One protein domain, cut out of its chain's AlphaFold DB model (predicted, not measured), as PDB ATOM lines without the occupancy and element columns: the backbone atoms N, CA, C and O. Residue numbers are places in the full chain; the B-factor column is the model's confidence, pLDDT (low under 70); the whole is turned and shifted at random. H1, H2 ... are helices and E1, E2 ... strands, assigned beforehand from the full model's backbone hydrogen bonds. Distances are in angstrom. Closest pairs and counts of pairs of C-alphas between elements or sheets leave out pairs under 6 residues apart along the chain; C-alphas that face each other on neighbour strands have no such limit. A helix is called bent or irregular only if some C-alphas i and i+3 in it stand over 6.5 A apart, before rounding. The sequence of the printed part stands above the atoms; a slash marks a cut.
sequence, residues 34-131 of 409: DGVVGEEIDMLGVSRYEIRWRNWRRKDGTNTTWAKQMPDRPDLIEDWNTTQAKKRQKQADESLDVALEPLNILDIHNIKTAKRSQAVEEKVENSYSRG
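What this domain is: This is residues 34 to 131 of the 409 residues of the protein "SET domain-containing protein" of Gloeophyllum trabeum (strain ATCC 11539 / FP-39264 / Madison 617) (UniProt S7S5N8). Look first for a small sheet of three strands, E1 E2 E3, at one end of an elongated model, with the first half of a long helix, H1, over one of its faces; H1 then runs on past the sheet toward the other end, where H4 packs on its last turns. Past H1, residues 95 to 107 fold back toward the sheet, with the short H2 packing on H3, and H3 comes in beside the last residues of E1, its Thr 113 near Ile 41. The printed part has 98 residues, with three named strands and then four named helices in the order E1 E2 E3 H1 H2 H3 H4; the sheet's order is E1 - E2 - E3, antiparallel throughout, and the class is mixed, helices and strands. The whole is only just loose, close to compact, with a radius of gyration of the C-alphas of 15.5 A, and its C-alphas span 51 by 30 by 23 A.

How they stand to each other: Begin with E1, residues 34 to 41, and E2, residues 47 to 53, a hairpin whose directions stand at 156 degrees; look for N 37 and O 50, 2.8 A apart, and N 48 and O 40, also 2.8 A, both within hydrogen-bond range. E2 forms a second hairpin with E3, residues 64 to 67, antiparallel at 146 degrees, with N 51 and O 65 at 2.8 A. E1 E2 E3 is a meander, each strand the antiparallel neighbour of the one before; E1 and E3 are edge strands. Next comes H1, residues 74 to 94, which is on the sheet at a height of 10.3 A, over E1 and E2, giving two layers, a helix on one face of a sheet. On the local plane it stands at 59 degrees to E1, slantwise to the strands, but only just; the closest C-alphas of E1 and H1 are those of Gly 35 and Leu 76, 6.3 A apart. H2, residues 101 to 104, is not on the sheet and is apart from H1. It touches H3, residues 108 to 117, where the C-alphas of Leu 103 and Ala 114 come closest, at 6.3 A. H3 only grazes the sheet, with residues 109 to 117; its C-alpha closest to E1 is Thr 113, 5.0 A from that of Ile 41. H4, residues 120 to 129, touches H1 along residues 88 to 93 alone, the same way at a steep tilt of 52 degrees, with the C-alphas of Ala 92 and Lys 123 closest at 4.6 A. Every O i to N i+4 pair is within hydrogen-bond range in H1 and H4, against 4 of 6 in H3; H2, with 4 residues, is too short for such a pair.

Where its parts are: Find C-alpha 34 at (184.502, 223.255, 179.748); from there E1 runs 21.4 A to C-alpha 41. E2 covers 19.0 A and E3 9.9 A. H1 starts at C-alpha 74, at (173.314, 228.815, 184.146), and ends 30.5 A away at C-alpha 94. H2 measures 5.6 A. H3 spans 15.1 A and is irregular, with C-alphas 109 and 112 7.5 A apart. H4 runs 14.3 A to C-alpha 129 at (154.556, 203.395, 193.247).

The domain as a whole: The two C-alphas farthest apart are those of Lys 59 and Gly 131, 54.1 A. The printed part has no cut, and no link between named elements is long. The mean pLDDT of the printed part is 83.1; look for values under 70 at residues 100 to 109, where the model's confidence is low.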
ATOM      1  N   ASP A  34     184.671 224.513 180.468       80.12
ATOM      2  CA  ASP A  34     184.502 223.255 179.748       80.12
ATOM      3  C   ASP A  34     183.181 222.564 180.105       80.12
ATOM      4  O   ASP A  34     182.513 222.025 179.225       80.12
ATOM      5  N   GLY A  35     182.788 222.614 181.382       85.62
ATOM      6  CA  GLY A  35     181.508 222.102 181.871       85.62
ATOM      7  C   GLY A  35     181.530 221.756 183.360       85.62
ATOM      8  O   GLY A  35     182.569 221.844 184.014       85.62
ATOM      9  N   VAL A  36     180.378 221.337 183.886       89.06
ATOM     10  CA  VAL A  36     180.257 220.782 185.242       89.06
ATOM     11  C   VAL A  36     180.654 219.306 185.218       89.06
ATOM     12  O   VAL A  36     180.227 218.561 184.334       89.06
ATOM     13  N   VAL A  37     181.492 218.884 186.164       88.81
ATOM     14  CA  VAL A  37     182.024 217.512 186.255       88.81
ATOM     15  C   VAL A  37     181.684 216.807 187.567       88.81
ATOM     16  O   VAL A  37     181.804 215.584 187.637       88.81
ATOM     17  N   GLY A  38     181.203 217.546 188.564       87.06
ATOM     18  CA  GLY A  38     180.870 217.021 189.883       87.06
ATOM     19  C   GLY A  38     179.767 217.825 190.564       87.06
ATOM     20  O   GLY A  38     179.531 218.989 190.245       87.06
ATOM     21  N   GLU A  39     179.083 217.183 191.505       89.81
ATOM     22  CA  GLU A  39     178.097 217.800 192.389       89.81
ATOM     23  C   GLU A  39     178.305 217.256 193.802       89.81
ATOM     24  O   GLU A  39     178.382 216.044 194.002       89.81
ATOM     25  N   GLU A  40     178.328 218.153 194.777       88.44
ATOM     26  CA  GLU A  40     178.280 217.818 196.194       88.44
ATOM     27  C   GLU A  40     177.156 218.598 196.861       88.44
ATOM     28  O   GLU A  40     176.885 219.744 196.509       88.44
ATOM     29  N   ILE A  41     176.500 217.978 197.833       86.81
ATOM     30  CA  ILE A  41     175.418 218.599 198.588       86.81
ATOM     31  C   ILE A  41     175.875 218.767 200.023       86.81
ATOM     32  O   ILE A  41     176.209 217.788 200.690       86.81
ATOM     33  N   ASP A  42     175.826 220.001 200.508       79.12
ATOM     34  CA  ASP A  42     176.126 220.284 201.903       79.12
ATOM     35  C   ASP A  42     175.028 219.777 202.860       79.12
ATOM     36  O   ASP A  42     173.946 219.327 202.465       79.12
ATOM     37  N   MET A  43     175.275 219.882 204.167       73.88
ATOM     38  CA  MET A  43     174.306 219.460 205.187       73.88
ATOM     39  C   MET A  43     172.983 220.239 205.134       73.88
ATOM     40  O   MET A  43     171.955 219.710 205.561       73.88
ATOM     41  N   LEU A  44     172.965 221.448 204.570       78.06
ATOM     42  CA  LEU A  44     171.765 222.274 204.412       78.06
ATOM     43  C   LEU A  44     170.976 221.926 203.139       78.06
ATOM     44  O   LEU A  44     169.848 222.379 202.981       78.06
ATOM     45  N   GLY A  45     171.494 221.033 202.290       78.19
ATOM     46  CA  GLY A  45     170.843 220.637 201.040       78.19
ATOM     47  C   GLY A  45     171.189 221.539 199.857       78.19
ATOM     48  O   GLY A  45     170.536 221.444 198.822       78.19
ATOM     49  N   VAL A  46     172.192 222.408 199.995       84.50
ATOM     50  CA  VAL A  46     172.634 223.298 198.922       84.50
ATOM     51  C   VAL A  46     173.682 222.576 198.078       84.50
ATOM     52  O   VAL A  46     174.706 222.124 198.595       84.50
ATOM     53  N   SER A  47     173.427 222.475 196.771       85.69
ATOM     54  CA  SER A  47     174.379 221.908 195.814       85.69
ATOM     55  C   SER A  47     175.535 222.876 195.544       85.69
ATOM     56  O   SER A  47     175.333 224.071 195.313       85.69
ATOM     57  N   ARG A  48     176.753 222.339 195.517       88.50
ATOM     58  CA  ARG A  48     177.945 222.951 194.926       88.50
ATOM     59  C   ARG A  48     178.397 222.104 193.744       88.50
ATOM     60  O   ARG A  48     178.324 220.878 193.794       88.50
ATOM     61  N   TYR A  49     178.856 222.759 192.691       89.00
ATOM     62  CA  TYR A  49     179.220 222.129 191.431       89.00
ATOM     63  C   TYR A  49     180.718 222.263 191.198       89.00
ATOM     64  O   TYR A  49     181.286 223.339 191.394       89.00
ATOM     65  N   GLU A  50     181.346 221.174 190.771       89.75
ATOM     66  CA  GLU A  50     182.735 221.180 190.336       89.75
ATOM     67  C   GLU A  50     182.777 221.599 188.865       89.75
ATOM     68  O   GLU A  50     182.297 220.883 187.982       89.75
ATOM     69  N   ILE A  51     183.318 222.782 188.599       88.75
ATOM     70  CA  ILE A  51     183.441 223.381 187.276       88.75
ATOM     71  C   ILE A  51     184.822 223.059 186.730       88.75
ATOM     72  O   ILE A  51     185.828 223.388 187.351       88.75
ATOM     73  N   ARG A  52     184.881 222.464 185.540       88.38
ATOM     74  CA  ARG A  52     186.127 222.236 184.810       88.38
ATOM     75  C   ARG A  52     186.393 223.372 183.833       88.38
ATOM     76  O   ARG A  52     185.534 223.723 183.023       88.38
ATOM     77  N   TRP A  53     187.614 223.885 183.853       86.06
ATOM     78  CA  TRP A  53     188.076 224.965 182.984       86.06
ATOM     79  C   TRP A  53     188.937 224.411 181.849       86.06
ATOM     80  O   TRP A  53     189.722 223.477 182.045       86.06
ATOM     81  N   ARG A  54     188.810 224.978 180.641       80.19
ATOM     82  CA  ARG A  54     189.590 224.510 179.479       80.19
ATOM     83  C   ARG A  54     191.056 224.912 179.559       80.19
ATOM     84  O   ARG A  54     191.934 224.086 179.325       80.19
ATOM     85  N   ASN A  55     191.295 226.180 179.882       81.19
ATOM     86  CA  ASN A  55     192.612 226.802 179.739       81.19
ATOM     87  C   ASN A  55     193.253 227.185 181.081       81.19
ATOM     88  O   ASN A  55     194.439 227.494 181.101       81.19
ATOM     89  N   TRP A  56     192.502 227.135 182.185       81.69
ATOM     90  CA  TRP A  56     192.997 227.463 183.522       81.69
ATOM     91  C   TRP A  56     193.465 226.213 184.271       81.69
ATOM     92  O   TRP A  56     192.826 225.163 184.177       81.69
ATOM     93  N   ARG A  57     194.573 226.322 185.015       80.56
ATOM     94  CA  ARG A  57     195.115 225.260 185.874       80.56
ATOM     95  C   ARG A  57     195.755 225.842 187.131       80.56
ATOM     96  O   ARG A  57     196.452 226.850 187.055       80.56
ATOM     97  N   ARG A  58     195.600 225.157 188.263       79.31
ATOM     98  CA  ARG A  58     196.337 225.423 189.503       79.31
ATOM     99  C   ARG A  58     197.796 224.966 189.384       79.31
ATOM    100  O   ARG A  58     198.164 224.187 188.502       79.31
ATOM    101  N   LYS A  59     198.631 225.401 190.334       75.50
ATOM    102  CA  LYS A  59     200.048 224.993 190.444       75.50
ATOM    103  C   LYS A  59     200.234 223.483 190.644       75.50
ATOM    104  O   LYS A  59     201.278 222.953 190.283       75.50
ATOM    105  N   ASP A  60     199.231 222.801 191.195       77.75
ATOM    106  CA  ASP A  60     199.196 221.342 191.358       77.75
ATOM    107  C   ASP A  60     198.761 220.587 190.078       77.75
ATOM    108  O   ASP A  60     198.774 219.358 190.049       77.75
ATOM    109  N   GLY A  61     198.403 221.309 189.007       81.12
ATOM    110  CA  GLY A  61     197.980 220.764 187.715       81.12
ATOM    111  C   GLY A  61     196.473 220.522 187.565       81.12
ATOM    112  O   GLY A  61     196.026 220.221 186.448       81.12
ATOM    113  N   THR A  62     195.686 220.681 188.634       82.38
ATOM    114  CA  THR A  62     194.218 220.564 188.592       82.38
ATOM    115  C   THR A  62     193.595 221.721 187.812       82.38
ATOM    116  O   THR A  62     194.153 222.813 187.743       82.38
ATOM    117  N   ASN A  63     192.455 221.480 187.164       87.44
ATOM    118  CA  ASN A  63     191.754 222.472 186.338       87.44
ATOM    119  C   ASN A  63     190.276 222.605 186.713       87.44
ATOM    120  O   ASN A  63     189.449 222.927 185.856       87.44
ATOM    121  N   THR A  64     189.942 222.310 187.967       87.38
ATOM    122  CA  THR A  64     188.578 222.373 188.482       87.38
ATOM    123  C   THR A  64     188.461 223.351 189.646       87.38
ATOM    124  O   THR A  64     189.412 223.545 190.404       87.38
ATOM    125  N   THR A  65     187.298 223.988 189.770       85.25
ATOM    126  CA  THR A  65     186.931 224.834 190.915       85.25
ATOM    127  C   THR A  65     185.538 224.478 191.409       85.25
ATOM    128  O   THR A  65     184.747 223.887 190.675       85.25
ATOM    129  N   TRP A  66     185.221 224.824 192.655       85.56
ATOM    130  CA  TRP A  66     183.895 224.584 193.224       85.56
ATOM    131  C   TRP A  66     183.093 225.878 193.280       85.56
ATOM    132  O   TRP A  66     183.523 226.851 193.890       85.56
ATOM    133  N   ALA A  67     181.890 225.874 192.707       82.75
ATOM    134  CA  ALA A  67     180.994 227.024 192.745       82.75
ATOM    135  C   ALA A  67     179.562 226.616 193.106       82.75
ATOM    136  O   ALA A  67     179.052 225.585 192.672       82.75
ATOM    137  N   LYS A  68     178.880 227.453 193.895       80.44
ATOM    138  CA  LYS A  68     177.455 227.261 194.228       80.44
ATOM    139  C   LYS A  68     176.523 227.749 193.121       80.44
ATOM    140  O   LYS A  68     175.392 227.289 193.012       80.44
ATOM    141  N   GLN A  69     176.981 228.720 192.341       77.44
ATOM    142  CA  GLN A  69     176.207 229.395 191.308       77.44
ATOM    143  C   GLN A  69     177.116 229.679 190.120       77.44
ATOM    144  O   GLN A  69     178.324 229.829 190.293       77.44
ATOM    145  N   MET A  70     176.523 229.806 188.938       77.88
ATOM    146  CA  MET A  70     177.245 230.194 187.733       77.88
ATOM    147  C   MET A  70     176.416 231.207 186.934       77.88
ATOM    148  O   MET A  70     175.739 230.827 185.978       77.88
ATOM    149  N   PRO A  71     176.411 232.489 187.352       71.50
ATOM    150  CA  PRO A  71     175.536 233.510 186.774       71.50
ATOM    151  C   PRO A  71     175.739 233.705 185.267       71.50
ATOM    152  O   PRO A  71     174.775 233.963 184.553       71.50
ATOM    153  N   ASP A  72     176.969 233.526 184.784       76.06
ATOM    154  CA  ASP A  72     177.325 233.765 183.382       76.06
ATOM    155  C   ASP A  72     176.888 232.629 182.443       76.06
ATOM    156  O   ASP A  72     176.717 232.845 181.243       76.06
ATOM    157  N   ARG A  73     176.716 231.407 182.972       79.38
ATOM    158  CA  ARG A  73     176.368 230.185 182.219       79.38
ATOM    159  C   ARG A  73     175.474 229.235 183.035       79.38
ATOM    160  O   ARG A  73     175.890 228.121 183.363       79.38
ATOM    161  N   PRO A  74     174.240 229.648 183.377       84.25
ATOM    162  CA  PRO A  74     173.314 228.815 184.146       84.25
ATOM    163  C   PRO A  74     172.869 227.559 183.381       84.25
ATOM    164  O   PRO A  74     172.534 226.549 184.000       84.25
ATOM    165  N   ASP A  75     172.928 227.601 182.046       84.81
ATOM    166  CA  ASP A  75     172.601 226.500 181.139       84.81
ATOM    167  C   ASP A  75     173.418 225.235 181.436       84.81
ATOM    168  O   ASP A  75     172.885 224.130 181.415       84.81
ATOM    169  N   LEU A  76     174.691 225.384 181.815       85.44
ATOM    170  CA  LEU A  76     175.562 224.246 182.124       85.44
ATOM    171  C   LEU A  76     175.136 223.501 183.399       85.44
ATOM    172  O   LEU A  76     175.267 222.277 183.474       85.44
ATOM    173  N   ILE A  77     174.626 224.226 184.399       86.00
ATOM    174  CA  ILE A  77     174.105 223.629 185.636       86.00
ATOM    175  C   ILE A  77     172.757 222.953 185.362       86.00
ATOM    176  O   ILE A  77     172.501 221.860 185.869       86.00
ATOM    177  N   GLU A  78     171.899 223.569 184.548       87.12
ATOM    178  CA  GLU A  78     170.606 222.997 184.163       87.12
ATOM    179  C   GLU A  78     170.770 221.694 183.364       87.12
ATOM    180  O   GLU A  78     170.133 220.682 183.684       87.12
ATOM    181  N   ASP A  79     171.689 221.677 182.397       88.62
ATOM    182  CA  ASP A  79     172.034 220.489 181.615       88.62
ATOM    183  C   ASP A  79     172.605 219.372 182.499       88.62
ATOM    184  O   ASP A  79     172.221 218.200 182.365       88.62
ATOM    185  N   TRP A  80     173.485 219.720 183.445       90.56
ATOM    186  CA  TRP A  80     174.018 218.775 184.427       90.56
ATOM    187  C   TRP A  80     172.904 218.169 185.280       90.56
ATOM    188  O   TRP A  80     172.786 216.945 185.366       90.56
ATOM    189  N   ASN A  81     172.044 219.008 185.860       90.75
ATOM    190  CA  ASN A  81     170.945 218.570 186.716       90.75
ATOM    191  C   ASN A  81     169.966 217.670 185.962       90.75
ATOM    192  O   ASN A  81     169.592 216.610 186.467       90.75
ATOM    193  N   THR A  82     169.626 218.032 184.725       91.69
ATOM    194  CA  THR A  82     168.771 217.224 183.847       91.69
ATOM    195  C   THR A  82     169.406 215.867 183.548       91.69
ATOM    196  O   THR A  82     168.737 214.830 183.590       91.69
ATOM    197  N   THR A  83     170.711 215.845 183.275       91.62
ATOM    198  CA  THR A  83     171.455 214.611 182.992       91.62
ATOM    199  C   THR A  83     171.538 213.708 184.222       91.62
ATOM    200  O   THR A  83     171.275 212.506 184.125       91.62
ATOM    201  N   GLN A  84     171.846 214.270 185.394       92.19
ATOM    202  CA  GLN A  84     171.919 213.509 186.641       92.19
ATOM    203  C   GLN A  84     170.543 212.998 187.081       92.19
ATOM    204  O   GLN A  84     170.445 211.854 187.516       92.19
ATOM    205  N   ALA A  85     169.475 213.785 186.914       92.62
ATOM    206  CA  ALA A  85     168.109 213.344 187.206       92.62
ATOM    207  C   ALA A  85     167.713 212.134 186.348       92.62
ATOM    208  O   ALA A  85     167.272 211.117 186.879       92.62
ATOM    209  N   LYS A  86     167.976 212.179 185.033       94.00
ATOM    210  CA  LYS A  86     167.751 211.028 184.137       94.00
ATOM    211  C   LYS A  86     168.553 209.798 184.565       94.00
ATOM    212  O   LYS A  86     168.042 208.682 184.508       94.00
ATOM    213  N   LYS A  87     169.803 209.987 184.995       93.62
ATOM    214  CA  LYS A  87     170.659 208.898 185.485       93.62
ATOM    215  C   LYS A  87     170.101 208.266 186.761       93.62
ATOM    216  O   LYS A  87     170.072 207.041 186.847       93.62
ATOM    217  N   ARG A  88     169.652 209.073 187.726       95.00
ATOM    218  CA  ARG A  88     169.074 208.581 188.985       95.00
ATOM    219  C   ARG A  88     167.746 207.869 188.765       95.00
ATOM    220  O   ARG A  88     167.578 206.769 189.280       95.00
ATOM    221  N   GLN A  89     166.876 208.409 187.910       93.50
ATOM    222  CA  GLN A  89     165.642 207.723 187.527       93.50
ATOM    223  C   GLN A  89     165.942 206.355 186.908       93.50
ATOM    224  O   GLN A  89     165.385 205.348 187.328       93.50
ATOM    225  N   LYS A  90     166.904 206.291 185.978       94.69
ATOM    226  CA  LYS A  90     167.332 205.023 185.380       94.69
ATOM    227  C   LYS A  90     167.843 204.027 186.434       94.69
ATOM    228  O   LYS A  90     167.475 202.861 186.379       94.69
ATOM    229  N   GLN A  91     168.649 204.475 187.401       92.44
ATOM    230  CA  GLN A  91     169.114 203.621 188.503       92.44
ATOM    231  C   GLN A  91     167.961 203.104 189.371       92.44
ATOM    232  O   GLN A  91     167.988 201.947 189.782       92.44
ATOM    233  N   ALA A  92     166.963 203.947 189.649       91.75
ATOM    234  CA  ALA A  92     165.784 203.578 190.425       91.75
ATOM    235  C   ALA A  92     164.837 202.633 189.670       91.75
ATOM    236  O   ALA A  92     164.124 201.838 190.286       91.75
ATOM    237  N   ASP A  93     164.813 202.713 188.340       90.62
ATOM    238  CA  ASP A  93     164.048 201.799 187.497       90.62
ATOM    239  C   ASP A  93     164.720 200.417 187.427       90.62
ATOM    240  O   ASP A  93     164.020 199.401 187.493       90.62
ATOM    241  N   GLU A  94     166.060 200.389 187.354       92.50
ATOM    242  CA  GLU A  94     166.898 199.179 187.303       92.50
ATOM    243  C   GLU A  94     166.877 198.370 188.610       92.50
ATOM    244  O   GLU A  94     166.731 197.148 188.561       92.50
ATOM    245  N   SER A  95     167.014 199.015 189.774       89.31
ATOM    246  CA  SER A  95     166.945 198.346 191.082       89.31
ATOM    247  C   SER A  95     166.487 199.294 192.193       89.31
ATOM    248  O   SER A  95     166.776 200.489 192.175       89.31
ATOM    249  N   LEU A  96     165.803 198.738 193.197       86.88
ATOM    250  CA  LEU A  96     165.457 199.443 194.436       86.88
ATOM    251  C   LEU A  96     166.569 199.350 195.496       86.88
ATOM    252  O   LEU A  96     166.505 200.044 196.509       86.88
ATOM    253  N   ASP A  97     167.594 198.529 195.260       86.06
ATOM    254  CA  ASP A  97     168.666 198.289 196.220       86.06
ATOM    255  C   ASP A  97     169.556 199.522 196.381       86.06
ATOM    256  O   ASP A  97     169.930 200.193 195.413       86.06
ATOM    257  N   VAL A  98     169.944 199.804 197.622       84.69
ATOM    258  CA  VAL A  98     170.870 200.884 197.968       84.69
ATOM    259  C   VAL A  98     172.143 200.260 198.513       84.69
ATOM    260  O   VAL A  98     172.112 199.561 199.525       84.69
ATOM    261  N   ALA A  99     173.277 200.526 197.863       80.38
ATOM    262  CA  ALA A  99     174.561 200.106 198.404       80.38
ATOM    263  C   ALA A  99     174.819 200.857 199.721       80.38
ATOM    264  O   ALA A  99     174.774 202.088 199.759       80.38
ATOM    265  N   LEU A 100     175.083 200.114 200.799       67.12
ATOM    266  CA  LEU A 100     175.348 200.678 202.128       67.12
ATOM    267  C   LEU A 100     176.834 200.980 202.364       67.12
ATOM    268  O   LEU A 100     177.149 201.827 203.196       67.12
ATOM    269  N   GLU A 101     177.744 200.346 201.615       62.88
ATOM    270  CA  GLU A 101     179.189 200.620 201.704       62.88
ATOM    271  C   GLU A 101     179.530 202.110 201.503       62.88
ATOM    272  O   GLU A 101     180.278 202.651 202.317       62.88
ATOM    273  N   PRO A 102     178.935 202.836 200.529       58.03
ATOM    274  CA  PRO A 102     179.152 204.274 200.385       58.03
ATOM    275  C   PRO A 102     178.547 205.103 201.524       58.03
ATOM    276  O   PRO A 102     178.982 206.221 201.745       58.03
ATOM    277  N   LEU A 103     177.530 204.603 202.233       58.59
ATOM    278  CA  LEU A 103     176.804 205.366 203.259       58.59
ATOM    279  C   LEU A 103     177.399 205.207 204.664       58.59
ATOM    280  O   LEU A 103     177.205 206.086 205.498       58.59
ATOM    281  N   ASN A 104     178.132 204.121 204.914       51.16
ATOM    282  CA  ASN A 104     178.677 203.791 206.233       51.16
ATOM    283  C   ASN A 104     180.066 204.395 206.518       51.16
ATOM    284  O   ASN A 104     180.503 204.352 207.663       51.16
ATOM    285  N   ILE A 105     180.762 204.936 205.509       54.88
ATOM    286  CA  ILE A 105     182.168 205.389 205.625       54.88
ATOM    287  C   ILE A 105     182.306 206.916 205.453       54.88
ATOM    288  O   ILE A 105     183.386 207.477 205.630       54.88
ATOM    289  N   LEU A 106     181.230 207.628 205.112       58.34
ATOM    290  CA  LEU A 106     181.315 209.051 204.789       58.34
ATOM    291  C   LEU A 106     181.089 209.953 206.003       58.34
ATOM    292  O   LEU A 106     180.165 209.751 206.788       58.34
ATOM    293  N   ASP A 107     181.923 210.991 206.089       63.88
ATOM    294  CA  ASP A 107     181.746 212.154 206.957       63.88
ATOM    295  C   ASP A 107     180.302 212.692 206.848       63.88
ATOM    296  O   ASP A 107     179.696 212.669 205.767       63.88
ATOM    297  N   ILE A 108     179.751 213.201 207.954       66.19
ATOM    298  CA  ILE A 108     178.396 213.767 208.038       66.19
ATOM    299  C   ILE A 108     178.143 214.811 206.941       66.19
ATOM    300  O   ILE A 108     177.023 214.942 206.443       66.19
ATOM    301  N   HIS A 109     179.198 215.499 206.502       67.38
ATOM    302  CA  HIS A 109     179.159 216.492 205.435       67.38
ATOM    303  C   HIS A 109     178.863 215.918 204.038       67.38
ATOM    304  O   HIS A 109     178.342 216.644 203.198       67.38
ATOM    305  N   ASN A 110     179.115 214.627 203.797       76.69
ATOM    306  CA  ASN A 110     178.985 213.984 202.483       76.69
ATOM    307  C   ASN A 110     177.797 213.017 202.380       76.69
ATOM    308  O   ASN A 110     177.539 212.460 201.310       76.69
ATOM    309  N   ILE A 111     177.031 212.834 203.460       81.12
ATOM    310  CA  ILE A 111     175.923 211.870 203.497       81.12
ATOM    311  C   ILE A 111     174.838 212.175 202.452       81.12
ATOM    312  O   ILE A 111     174.268 211.262 201.855       81.12
ATOM    313  N   LYS A 112     174.554 213.459 202.199       84.31
ATOM    314  CA  LYS A 112     173.556 213.886 201.207       84.31
ATOM    315  C   LYS A 112     174.046 213.638 199.782       84.31
ATOM    316  O   LYS A 112     173.297 213.081 198.980       84.31
ATOM    317  N   THR A 113     175.313 213.946 199.498       87.38
ATOM    318  CA  THR A 113     175.980 213.593 198.235       87.38
ATOM    319  C   THR A 113     175.900 212.087 197.976       87.38
ATOM    320  O   THR A 113     175.494 211.657 196.897       87.38
ATOM    321  N   ALA A 114     176.198 211.275 198.991       85.88
ATOM    322  CA  ALA A 114     176.172 209.820 198.903       85.88
ATOM    323  C   ALA A 114     174.774 209.272 198.605       85.88
ATOM    324  O   ALA A 114     174.599 208.491 197.668       85.88
ATOM    325  N   LYS A 115     173.761 209.736 199.347       88.62
ATOM    326  CA  LYS A 115     172.355 209.362 199.126       88.62
ATOM    327  C   LYS A 115     171.888 209.718 197.715       88.62
ATOM    328  O   LYS A 115     171.278 208.882 197.051       88.62
ATOM    329  N   ARG A 116     172.228 210.914 197.225       89.25
ATOM    330  CA  ARG A 116     171.888 211.340 195.858       89.25
ATOM    331  C   ARG A 116     172.616 210.513 194.804       89.25
ATOM    332  O   ARG A 116     172.005 210.133 193.813       89.25
ATOM    333  N   SER A 117     173.883 210.162 195.028       88.38
ATOM    334  CA  SER A 117     174.644 209.303 194.107       88.38
ATOM    335  C   SER A 117     174.051 207.894 193.956       88.38
ATOM    336  O   SER A 117     174.219 207.268 192.911       88.38
ATOM    337  N   GLN A 118     173.342 207.418 194.988       90.88
ATOM    338  CA  GLN A 118     172.662 206.122 195.030       90.88
ATOM    339  C   GLN A 118     171.186 206.184 194.601       90.88
ATOM    340  O   GLN A 118     170.503 205.161 194.693       90.88
ATOM    341  N   ALA A 119     170.699 207.346 194.143       91.62
ATOM    342  CA  ALA A 119     169.305 207.579 193.749       91.62
ATOM    343  C   ALA A 119     168.290 207.169 194.833       91.62
ATOM    344  O   ALA A 119     167.255 206.578 194.541       91.62
ATOM    345  N   VAL A 120     168.624 207.403 196.111       89.75
ATOM    346  CA  VAL A 120     167.813 206.922 197.245       89.75
ATOM    347  C   VAL A 120     166.402 207.504 197.211       89.75
ATOM    348  O   VAL A 120     165.448 206.777 197.469       89.75
ATOM    349  N   GLU A 121     166.259 208.790 196.887       89.62
ATOM    350  CA  GLU A 121     164.952 209.455 196.826       89.62
ATOM    351  C   GLU A 121     164.085 208.858 195.711       89.62
ATOM    352  O   GLU A 121     162.970 208.411 195.980       89.62
ATOM    353  N   GLU A 122     164.632 208.732 194.500       94.31
ATOM    354  CA  GLU A 122     163.925 208.152 193.356       94.31
ATOM    355  C   GLU A 122     163.566 206.672 193.591       94.31
ATOM    356  O   GLU A 122     162.472 206.224 193.248       94.31
ATOM    357  N   LYS A 123     164.450 205.896 194.234       92.69
ATOM    358  CA  LYS A 123     164.185 204.493 194.602       92.69
ATOM    359  C   LYS A 123     163.062 204.364 195.623       92.69
ATOM    360  O   LYS A 123     162.220 203.477 195.498       92.69
ATOM    361  N   VAL A 124     163.026 205.247 196.619       86.94
ATOM    362  CA  VAL A 124     161.951 205.280 197.620       86.94
ATOM    363  C   VAL A 124     160.611 205.616 196.957       86.94
ATOM    364  O   VAL A 124     159.616 204.942 197.221       86.94
ATOM    365  N   GLU A 125     160.582 206.587 196.045       88.06
ATOM    366  CA  GLU A 125     159.371 206.961 195.305       88.06
ATOM    367  C   GLU A 125     158.878 205.839 194.369       88.06
ATOM    368  O   GLU A 125     157.687 205.497 194.356       88.06
ATOM    369  N   ASN A 126     159.800 205.174 193.666       87.88
ATOM    370  CA  ASN A 126     159.504 203.983 192.869       87.88
ATOM    371  C   ASN A 126     158.983 202.820 193.734       87.88
ATOM    372  O   ASN A 126     158.083 202.099 193.302       87.88
ATOM    373  N   SER A 127     159.502 202.639 194.955       83.56
ATOM    374  CA  SER A 127     159.018 201.614 195.891       83.56
ATOM    375  C   SER A 127     157.555 201.846 196.277       83.56
ATOM    376  O   SER A 127     156.761 200.903 196.242       83.56
ATOM    377  N   TYR A 128     157.177 203.091 196.590       79.19
ATOM    378  CA  TYR A 128     155.784 203.438 196.893       79.19
ATOM    379  C   TYR A 128     154.864 203.204 195.691       79.19
ATOM    380  O   TYR A 128     153.785 202.634 195.837       79.19
ATOM    381  N   SER A 129     155.318 203.573 194.491       79.62
ATOM    382  CA  SER A 129     154.556 203.395 193.247       79.62
ATOM    383  C   SER A 129     154.350 201.924 192.870       79.62
ATOM    384  O   SER A 129     153.348 201.578 192.247       79.62
ATOM    385  N   ARG A 130     155.272 201.038 193.268       79.12
ATOM    386  CA  ARG A 130     155.178 199.581 193.065       79.12
ATOM    387  C   ARG A 130     154.329 198.871 194.127       79.12
ATOM    388  O   ARG A 130     154.162 197.659 194.036       79.12
ATOM    389  N   GLY A 131     153.785 199.598 195.108       73.19
ATOM    390  CA  GLY A 131     152.932 199.029 196.156       73.19
ATOM    391  C   GLY A 131     153.663 198.072 197.100       73.19
ATOM    392  O   GLY A 131     153.012 197.269 197.759       73.19
TER     393      GLY A 131